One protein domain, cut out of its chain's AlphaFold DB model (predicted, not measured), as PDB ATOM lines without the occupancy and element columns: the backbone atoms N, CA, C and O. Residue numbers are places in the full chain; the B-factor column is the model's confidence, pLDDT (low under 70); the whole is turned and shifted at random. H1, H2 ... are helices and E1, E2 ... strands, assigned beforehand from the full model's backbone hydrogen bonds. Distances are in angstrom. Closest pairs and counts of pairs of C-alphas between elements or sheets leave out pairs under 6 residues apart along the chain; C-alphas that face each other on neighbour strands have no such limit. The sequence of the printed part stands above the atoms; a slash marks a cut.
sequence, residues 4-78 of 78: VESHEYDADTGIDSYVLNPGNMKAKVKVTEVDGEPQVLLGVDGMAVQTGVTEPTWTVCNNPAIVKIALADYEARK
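This is residues 4 to 78 of the 78 residues of an uncharacterized protein of Ellagibacter isourolithinifaciens (UniProt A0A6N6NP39). A strongly twisted antiparallel sheet of five strands, a meander in which each strand is the antiparallel neighbour of the one before, curls round a single helix, H1, on one of its faces. A long loop, residues 45 to 56 between E4 and E5, makes one end of the longest axis. The printed part has 75 residues; along it come E1, E2, E3, E4, E5 and H1, which is also the strands' order in the sheet. The class is mixed, helices and strands, in two layers, the helix on one face of the sheet; the whole is compact, with a radius of gyration of the C-alphas of 12.7 A and spans of 38 by 30 by 24 A.

E1, residues 4 to 10, an edge strand, forms a hairpin with E2, residues 15 to 21, with N 8 and O 17 2.9 A apart. E2 and E3, residues 25 to 34, form a hairpin, with N 18 and O 27 at 2.8 A. E3 and E4, residues 37 to 44, form a hairpin, with N 41 and O 30 at 2.8 A. E4 and the other edge strand, E5, residues 57 to 60, form a hairpin, with N 42 and O 59 at 2.7 A. E1 and E5 are apart. H1, residues 64 to 77, is on the sheet; its closest C-alphas to E4 are those of Val 67 and Val 40, 6.0 A apart. In H1 every O i to N i+4 pair is within hydrogen-bond range.

E1 begins at C-alpha 4 (25.510, 3.722, 104.238) and is 16.7 A long; E2 measures 19.6 A, E3 27.2 A, E4 22.2 A and E5 10.3 A. H1 measures 19.9 A and ends at C-alpha 77 (43.605, 6.459, 95.534).

The C-alphas farthest apart, those of Val 49 and Lys 78, are 38.7 A apart. The printed part has no cut; the link from E4 to E5 is long, and the other links are tight. Mean pLDDT of the printed part is 76.3, with residues 22 to 23, 44 to 56 and 78 under 70.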
ATOM      1  N   VAL A   4      25.216   3.441 105.647       76.12
ATOM      2  CA  VAL A   4      25.510   3.722 104.238       76.12
ATOM      3  C   VAL A   4      24.910   2.604 103.392       76.12
ATOM      4  O   VAL A   4      25.283   1.445 103.553       76.12
ATOM      5  N   GLU A   5      23.957   2.952 102.534       81.81
ATOM      6  CA  GLU A   5      23.291   2.032 101.609       81.81
ATOM      7  C   GLU A   5      24.027   1.974 100.268       81.81
ATOM      8  O   GLU A   5      24.248   0.896  99.724       81.81
ATOM      9  N   SER A   6      24.481   3.127  99.773       79.75
ATOM     10  CA  SER A   6      25.341   3.221  98.596       79.75
ATOM     11  C   SER A   6      26.282   4.417  98.709       79.75
ATOM     12  O   SER A   6      25.970   5.399  99.387       79.75
ATOM     13  N   HIS A   7      27.427   4.333  98.042       80.88
ATOM     14  CA  HIS A   7      28.316   5.465  97.811       80.88
ATOM     15  C   HIS A   7      28.799   5.421  96.361       80.88
ATOM     16  O   HIS A   7      29.034   4.339  95.825       80.88
ATOM     17  N   GLU A   8      28.903   6.581  95.726       83.25
ATOM     18  CA  GLU A   8      29.426   6.734  94.371       83.25
ATOM     19  C   GLU A   8      30.396   7.908  94.353       83.25
ATOM     20  O   GLU A   8      30.039   9.010  94.767       83.25
ATOM     21  N   TYR A   9      31.617   7.664  93.892       82.19
ATOM     22  CA  TYR A   9      32.611   8.711  93.729       82.19
ATOM     23  C   TYR A   9      32.508   9.348  92.351       82.19
ATOM     24  O   TYR A   9      32.643   8.660  91.337       82.19
ATOM     25  N   ASP A  10      32.348  10.665  92.322       81.75
ATOM     26  CA  ASP A  10      32.437  11.468  91.113       81.75
ATOM     27  C   ASP A  10      33.876  11.994  90.968       81.75
ATOM     28  O   ASP A  10      34.323  12.879  91.703       81.75
ATOM     29  N   ALA A  11      34.620  11.415  90.023       76.81
ATOM     30  CA  ALA A  11      36.017  11.765  89.776       76.81
ATOM     31  C   ALA A  11      36.199  13.128  89.088       76.81
ATOM     32  O   ALA A  11      37.269  13.721  89.217       76.81
ATOM     33  N   ASP A  12      35.179  13.624  88.383       77.62
ATOM     34  CA  ASP A  12      35.219  14.919  87.698       77.62
ATOM     35  C   ASP A  12      35.133  16.077  88.701       77.62
ATOM     36  O   ASP A  12      35.757  17.124  88.519       77.62
ATOM     37  N   THR A  13      34.378  15.885  89.782       76.12
ATOM     38  CA  THR A  13      34.169  16.893  90.832       76.12
ATOM     39  C   THR A  13      34.969  16.637  92.107       76.12
ATOM     40  O   THR A  13      35.141  17.557  92.910       76.12
ATOM     41  N   GLY A  14      35.467  15.414  92.314       76.81
ATOM     42  CA  GLY A  14      36.130  15.000  93.551       76.81
ATOM     43  C   GLY A  14      35.166  14.852  94.734       76.81
ATOM     44  O   GLY A  14      35.569  15.044  95.883       76.81
ATOM     45  N   ILE A  15      33.886  14.574  94.464       84.44
ATOM     46  CA  ILE A  15      32.814  14.494  95.463       84.44
ATOM     47  C   ILE A  15      32.238  13.074  95.488       84.44
ATOM     48  O   ILE A  15      31.784  12.545  94.481       84.44
ATOM     49  N   ASP A  16      32.180  12.477  96.671       84.69
ATOM     50  CA  ASP A  16      31.505  11.214  96.944       84.69
ATOM     51  C   ASP A  16      30.031  11.457  97.324       84.69
ATOM     52  O   ASP A  16      29.710  12.194  98.256       84.69
ATOM     53  N   SER A  17      29.100  10.825  96.620       85.50
ATOM     54  CA  SER A  17      27.665  10.863  96.916       85.50
ATOM     55  C   SER A  17      27.253   9.631  97.715       85.50
ATOM     56  O   SER A  17      27.306   8.514  97.212       85.50
ATOM     57  N   TYR A  18      26.793   9.825  98.950       81.62
ATOM     58  CA  TYR A  18      26.331   8.774  99.858       81.62
ATOM     59  C   TYR A  18      24.807   8.754  99.961       81.62
ATOM     60  O   TYR A  18      24.163   9.795 100.085       81.62
ATOM     61  N   VAL A  19      24.229   7.555 100.001       82.00
ATOM     62  CA  VAL A  19      22.824   7.324 100.347       82.00
ATOM     63  C   VAL A  19      22.753   6.694 101.733       82.00
ATOM     64  O   VAL A  19      23.363   5.656 101.988       82.00
ATOM     65  N   LEU A  20      22.011   7.331 102.640       78.31
ATOM     66  CA  LEU A  20      21.869   6.921 104.036       78.31
ATOM     67  C   LEU A  20      20.461   6.375 104.326       78.31
ATOM     68  O   LEU A  20      19.452   6.966 103.934       78.31
ATOM     69  N   ASN A  21      20.395   5.275 105.079       76.69
ATOM     70  CA  ASN A  21      19.163   4.623 105.540       76.69
ATOM     71  C   ASN A  21      19.046   4.738 107.078       76.69
ATOM     72  O   ASN A  21      20.072   4.619 107.757       76.69
ATOM     73  N   PRO A  22      17.850   4.967 107.664       61.12
ATOM     74  CA  PRO A  22      16.539   5.133 107.023       61.12
ATOM     75  C   PRO A  22      16.286   6.536 106.480       61.12
ATOM     76  O   PRO A  22      16.700   7.528 107.071       61.12
ATOM     77  N   GLY A  23      15.567   6.597 105.353       65.69
ATOM     78  CA  GLY A  23      15.121   7.847 104.731       65.69
ATOM     79  C   GLY A  23      15.700   8.150 103.347       65.69
ATOM     80  O   GLY A  23      15.331   9.182 102.796       65.69
ATOM     81  N   ASN A  24      16.559   7.285 102.784       71.75
ATOM     82  CA  ASN A  24      17.198   7.481 101.470       71.75
ATOM     83  C   ASN A  24      17.787   8.901 101.341       71.75
ATOM     84  O   ASN A  24      17.576   9.625 100.365       71.75
ATOM     85  N   MET A  25      18.450   9.339 102.414       73.50
ATOM     86  CA  MET A  25      19.018  10.676 102.498       73.50
ATOM     87  C   MET A  25      20.287  10.713 101.662       73.50
ATOM     88  O   MET A  25      21.235   9.982 101.946       73.50
ATOM     89  N   LYS A  26      20.300  11.576 100.647       76.44
ATOM     90  CA  LYS A  26      21.490  11.840  99.844       76.44
ATOM     91  C   LYS A  26      22.371  12.843 100.572       76.44
ATOM     92  O   LYS A  26      21.917  13.929 100.925       76.44
ATOM     93  N   ALA A  27      23.616  12.466 100.794       78.31
ATOM     94  CA  ALA A  27      24.645  13.305 101.368       78.31
ATOM     95  C   ALA A  27      25.798  13.402 100.374       78.31
ATOM     96  O   ALA A  27      26.233  12.389  99.835       78.31
ATOM     97  N   LYS A  28      26.307  14.609 100.142       85.94
ATOM     98  CA  LYS A  28      27.544  14.790  99.381       85.94
ATOM     99  C   LYS A  28      28.697  14.811 100.363       85.94
ATOM    100  O   LYS A  28      28.563  15.335 101.462       85.94
ATOM    101  N   VAL A  29      29.827  14.250  99.998       86.38
ATOM    102  CA  VAL A  29      31.014  14.169 100.836       86.38
ATOM    103  C   VAL A  29      32.202  14.530  99.975       86.38
ATOM    104  O   VAL A  29      32.273  14.138  98.822       86.38
ATOM    105  N   LYS A  30      33.133  15.303 100.510       88.00
ATOM    106  CA  LYS A  30      34.406  15.562  99.843       88.00
ATOM    107  C   LYS A  30      35.528  15.437 100.849       88.00
ATOM    108  O   LYS A  30      35.359  15.820 102.007       88.00
ATOM    109  N   VAL A  31      36.665  14.922 100.410       86.88
ATOM    110  CA  VAL A  31      37.881  14.888 101.220       86.88
ATOM    111  C   VAL A  31      38.774  16.031 100.761       86.88
ATOM    112  O   VAL A  31      39.022  16.193  99.572       86.88
ATOM    113  N   THR A  32      39.220  16.857 101.699       86.88
ATOM    114  CA  THR A  32      40.173  17.943 101.449       86.88
ATOM    115  C   THR A  32      41.375  17.758 102.355       86.88
ATOM    116  O   THR A  32      41.216  17.308 103.480       86.88
ATOM    117  N   GLU A  33      42.573  18.125 101.915       85.06
ATOM    118  CA  GLU A  33      43.731  18.181 102.809       85.06
ATOM    119  C   GLU A  33      43.804  19.566 103.453       85.06
ATOM    120  O   GLU A  33      43.801  20.583 102.760       85.06
ATOM    121  N   VAL A  34      43.844  19.607 104.783       81.88
ATOM    122  CA  VAL A  34      44.065  20.825 105.568       81.88
ATOM    123  C   VAL A  34      45.315  20.587 106.397       81.88
ATOM    124  O   VAL A  34      45.390  19.602 107.122       81.88
ATOM    125  N   ASP A  35      46.332  21.431 106.216       82.31
ATOM    126  CA  ASP A  35      47.632  21.295 106.891       82.31
ATOM    127  C   ASP A  35      48.319  19.922 106.686       82.31
ATOM    128  O   ASP A  35      49.121  19.472 107.501       82.31
ATOM    129  N   GLY A  36      48.034  19.257 105.560       80.00
ATOM    130  CA  GLY A  36      48.567  17.929 105.228       80.00
ATOM    131  C   GLY A  36      47.781  16.760 105.829       80.00
ATOM    132  O   GLY A  36      48.138  15.608 105.588       80.00
ATOM    133  N   GLU A  37      46.700  17.034 106.563       83.38
ATOM    134  CA  GLU A  37      45.803  16.021 107.112       83.38
ATOM    135  C   GLU A  37      44.500  15.946 106.296       83.38
ATOM    136  O   GLU A  37      43.891  16.982 105.999       83.38
ATOM    137  N   PRO A  38      44.035  14.744 105.909       84.50
ATOM    138  CA  PRO A  38      42.780  14.604 105.186       84.50
ATOM    139  C   PRO A  38      41.590  14.892 106.114       84.50
ATOM    140  O   PRO A  38      41.345  14.199 107.101       84.50
ATOM    141  N   GLN A  39      40.812  15.909 105.765       88.31
ATOM    142  CA  GLN A  39      39.573  16.302 106.413       88.31
ATOM    143  C   GLN A  39      38.373  15.935 105.536       88.31
ATOM    144  O   GLN A  39      38.256  16.348 104.381       88.31
ATOM    145  N   VAL A  40      37.433  15.189 106.113       87.88
ATOM    146  CA  VAL A  40      36.190  14.795 105.441       87.88
ATOM    147  C   VAL A  40      35.114  15.847 105.692       87.88
ATOM    148  O   VAL A  40      34.753  16.139 106.834       87.88
ATOM    149  N   LEU A  41      34.565  16.396 104.615       88.56
ATOM    150  CA  LEU A  41      33.497  17.384 104.634       88.56
ATOM    151  C   LEU A  41      32.198  16.760 104.132       88.56
ATOM    152  O   LEU A  41      32.182  16.080 103.113       88.56
ATOM    153  N   LEU A  42      31.105  17.020 104.837       86.62
ATOM    154  CA  LEU A  42      29.742  16.655 104.483       86.62
ATOM    155  C   LEU A  42      29.040  17.877 103.881       86.62
ATOM    156  O   LEU A  42      28.848  18.898 104.546       86.62
ATOM    157  N   GLY A  43      28.670  17.759 102.616       83.06
ATOM    158  CA  GLY A  43      27.796  18.659 101.890       83.06
ATOM    159  C   GLY A  43      26.346  18.292 102.158       83.06
ATOM    160  O   GLY A  43      25.873  17.226 101.758       83.06
ATOM    161  N   VAL A  44      25.636  19.195 102.824       69.00
ATOM    162  CA  VAL A  44      24.178  19.135 102.903       69.00
ATOM    163  C   VAL A  44      23.655  20.049 101.804       69.00
ATOM    164  O   VAL A  44      23.963  21.245 101.793       69.00
ATOM    165  N   ASP A  45      22.888  19.491 100.864       64.06
ATOM    166  CA  ASP A  45      22.087  20.306  99.954       64.06
ATOM    167  C   ASP A  45      21.095  21.073 100.837       64.06
ATOM    168  O   ASP A  45      20.152  20.503 101.391       64.06
ATOM    169  N   GLY A  46      21.390  22.353 101.080       52.44
ATOM    170  CA  GLY A  46      20.566  23.200 101.926       52.44
ATOM    171  C   GLY A  46      19.140  23.167 101.399       52.44
ATOM    172  O   GLY A  46      18.921  23.407 100.211       52.44
ATOM    173  N   MET A  47      18.176  22.839 102.265       45.44
ATOM    174  CA  MET A  47      16.754  22.955 101.945       45.44
ATOM    175  C   MET A  47      16.522  24.302 101.258       45.44
ATOM    176  O   MET A  47      16.771  25.356 101.844       45.44
ATOM    177  N   ALA A  48      16.107  24.243  99.994       44.12
ATOM    178  CA  ALA A  48      15.914  25.390  99.129       44.12
ATOM    179  C   ALA A  48      14.914  26.377  99.755       44.12
ATOM    180  O   ALA A  48      13.706  26.238  99.598       44.12
ATOM    181  N   VAL A  49      15.420  27.375 100.480       45.66
ATOM    182  CA  VAL A  49      14.637  28.542 100.924       45.66
ATOM    183  C   VAL A  49      15.220  29.846 100.372       45.66
ATOM    184  O   VAL A  49      14.563  30.881 100.425       45.66
ATOM    185  N   GLN A  50      16.396  29.820  99.741       39.72
ATOM    186  CA  GLN A  50      16.935  30.990  99.050       39.72
ATOM    187  C   GLN A  50      17.446  30.622  97.659       39.72
ATOM    188  O   GLN A  50      18.482  29.987  97.480       39.72
ATOM    189  N   THR A  51      16.671  31.042  96.662       41.09
ATOM    190  CA  THR A  51      17.067  31.191  95.261       41.09
ATOM    191  C   THR A  51      18.415  31.910  95.180       41.09
ATOM    192  O   THR A  51      18.469  33.120  95.388       41.09
ATOM    193  N   GLY A  52      19.497  31.176  94.908       49.94
ATOM    194  CA  GLY A  52      20.810  31.774  94.642       49.94
ATOM    195  C   GLY A  52      22.025  31.000  95.148       49.94
ATOM    196  O   GLY A  52      23.132  31.331  94.741       49.94
ATOM    197  N   VAL A  53      21.858  29.977  95.992       48.34
ATOM    198  CA  VAL A  53      23.000  29.175  96.462       48.34
ATOM    199  C   VAL A  53      23.155  27.944  95.569       48.34
ATOM    200  O   VAL A  53      22.432  26.962  95.712       48.34
ATOM    201  N   THR A  54      24.059  28.028  94.595       57.00
ATOM    202  CA  THR A  54      24.373  26.944  93.645       57.00
ATOM    203  C   THR A  54      25.285  25.872  94.240       57.00
ATOM    204  O   THR A  54      25.395  24.786  93.677       57.00
ATOM    205  N   GLU A  55      25.942  26.163  95.365       60.69
ATOM    206  CA  GLU A  55      26.920  25.274  95.986       60.69
ATOM    207  C   GLU A  55      26.395  24.694  97.308       60.69
ATOM    208  O   GLU A  55      25.859  25.432  98.141       60.69
ATOM    209  N   PRO A  56      26.543  23.377  97.537       68.38
ATOM    210  CA  PRO A  56      26.181  22.771  98.810       68.38
ATOM    211  C   PRO A  56      27.007  23.385  99.944       68.38
ATOM    212  O   PRO A  56      28.196  23.674  99.794       68.38
ATOM    213  N   THR A  57      26.380  23.565 101.108       75.81
ATOM    214  CA  THR A  57      27.111  24.014 102.297       75.81
ATOM    215  C   THR A  57      27.925  22.847 102.836       75.81
ATOM    216  O   THR A  57      27.368  21.813 103.208       75.81
ATOM    217  N   TRP A  58      29.246  23.017 102.873       83.06
ATOM    218  CA  TRP A  58      30.185  22.019 103.372       83.06
ATOM    219  C   TRP A  58      30.448  22.234 104.857       83.06
ATOM    220  O   TRP A  58      30.835  23.320 105.283       83.06
ATOM    221  N   THR A  59      30.271  21.181 105.643       84.50
ATOM    222  CA  THR A  59      30.560  21.167 107.081       84.50
ATOM    223  C   THR A  59      31.446  19.977 107.413       84.50
ATOM    224  O   THR A  59      31.493  19.020 106.648       84.50
ATOM    225  N   VAL A  60      32.171  20.009 108.530       85.50
ATOM    226  CA  VAL A  60      33.001  18.862 108.934       85.50
ATOM    227  C   VAL A  60      32.108  17.648 109.178       85.50
ATOM    228  O   VAL A  60      31.141  17.716 109.941       85.50
ATOM    229  N   CYS A  61      32.415  16.537 108.507       83.94
ATOM    230  CA  CYS A  61      31.657  15.309 108.663       83.94
ATOM    231  C   CYS A  61      31.956  14.699 110.036       83.94
ATOM    232  O   CYS A  61      33.017  14.127 110.258       83.94
ATOM    233  N   ASN A  62      30.994  14.780 110.953       80.25
ATOM    234  CA  ASN A  62      31.104  14.178 112.285       80.25
ATOM    235  C   ASN A  62      30.574  12.733 112.344       80.25
ATOM    236  O   ASN A  62      30.445  12.166 113.428       80.25
ATOM    237  N   ASN A  63      30.222  12.126 111.203       81.38
ATOM    238  CA  ASN A  63      29.732  10.750 111.160       81.38
ATOM    239  C   ASN A  63      30.903   9.770 110.954       81.38
ATOM    240  O   ASN A  63      31.413   9.672 109.835       81.38
ATOM    241  N   PRO A  64      31.298   8.989 111.979       80.94
ATOM    242  CA  PRO A  64      32.487   8.142 111.908       80.94
ATOM    243  C   PRO A  64      32.400   7.046 110.837       80.94
ATOM    244  O   PRO A  64      33.432   6.629 110.320       80.94
ATOM    245  N   ALA A  65      31.197   6.588 110.469       81.06
ATOM    246  CA  ALA A  65      31.036   5.588 109.414       81.06
ATOM    247  C   ALA A  65      31.381   6.161 108.032       81.06
ATOM    248  O   ALA A  65      32.118   5.535 107.275       81.06
ATOM    249  N   ILE A  66      30.889   7.368 107.735       80.94
ATOM    250  CA  ILE A  66      31.167   8.071 106.476       80.94
ATOM    251  C   ILE A  66      32.640   8.465 106.417       80.94
ATOM    252  O   ILE A  66      33.298   8.196 105.421       80.94
ATOM    253  N   VAL A  67      33.172   9.041 107.504       86.06
ATOM    254  CA  VAL A  67      34.583   9.445 107.588       86.06
ATOM    255  C   VAL A  67      35.507   8.263 107.315       86.06
ATOM    256  O   VAL A  67      36.430   8.384 106.521       86.06
ATOM    257  N   LYS A  68      35.238   7.101 107.921       86.06
ATOM    258  CA  LYS A  68      36.063   5.907 107.723       86.06
ATOM    259  C   LYS A  68      36.071   5.429 106.269       86.06
ATOM    260  O   LYS A  68      37.126   5.044 105.786       86.06
ATOM    261  N   ILE A  69      34.917   5.430 105.596       83.44
ATOM    262  CA  ILE A  69      34.821   5.013 104.189       83.44
ATOM    263  C   ILE A  69      35.527   6.037 103.296       83.44
ATOM    264  O   ILE A  69      36.400   5.659 102.529       83.44
ATOM    265  N   ALA A  70      35.221   7.326 103.460       84.00
ATOM    266  CA  ALA A  70      35.797   8.394 102.646       84.00
ATOM    267  C   ALA A  70      37.326   8.481 102.784       84.00
ATOM    268  O   ALA A  70      38.025   8.664 101.794       84.00
ATOM    269  N   LEU A  71      37.862   8.316 104.000       85.50
ATOM    270  CA  LEU A  71      39.311   8.273 104.216       85.50
ATOM    271  C   LEU A  71      39.946   7.018 103.615       85.50
ATOM    272  O   LEU A  71      40.991   7.133 102.987       85.50
ATOM    273  N   ALA A  72      39.324   5.845 103.764       85.75
ATOM    274  CA  ALA A  72      39.842   4.614 103.168       85.75
ATOM    275  C   ALA A  72      39.871   4.692 101.633       85.75
ATOM    276  O   ALA A  72      40.857   4.292 101.017       85.75
ATOM    277  N   ASP A  73      38.826   5.252 101.022       81.44
ATOM    278  CA  ASP A  73      38.766   5.479  99.578       81.44
ATOM    279  C   ASP A  73      39.807   6.507  99.124       81.44
ATOM    280  O   ASP A  73      40.439   6.325  98.086       81.44
ATOM    281  N   TYR A  74      40.022   7.569  99.905       82.38
ATOM    282  CA  TYR A  74      41.064   8.560  99.640       82.38
ATOM    283  C   TYR A  74      42.472   7.951  99.709       82.38
ATOM    284  O   TYR A  74      43.274   8.153  98.800       82.38
ATOM    285  N   GLU A  75      42.765   7.163 100.747       82.69
ATOM    286  CA  GLU A  75      44.048   6.468 100.901       82.69
ATOM    287  C   GLU A  75      44.285   5.431  99.800       82.69
ATOM    288  O   GLU A  75      45.402   5.319  99.311       82.69
ATOM    289  N   ALA A  76      43.249   4.708  99.365       82.12
ATOM    290  CA  ALA A  76      43.359   3.736  98.275       82.12
ATOM    291  C   ALA A  76      43.632   4.376  96.902       82.12
ATOM    292  O   ALA A  76      44.044   3.681  95.972       82.12
ATOM    293  N   ARG A  77      43.368   5.680  96.760       74.12
ATOM    294  CA  ARG A  77      43.605   6.459  95.534       74.12
ATOM    295  C   ARG A  77      44.955   7.191  95.535       74.12
ATOM    296  O   ARG A  77      45.330   7.703  94.479       74.12
ATOM    297  N   LYS A  78      45.645   7.272  96.679       66.06
ATOM    298  CA  LYS A  78      47.010   7.811  96.797       66.06
ATOM    299  C   LYS A  78      48.051   6.793  96.332       66.06
ATOM    300  O   LYS A  78      49.055   7.248  95.742       66.06
TER     301      LYS A  78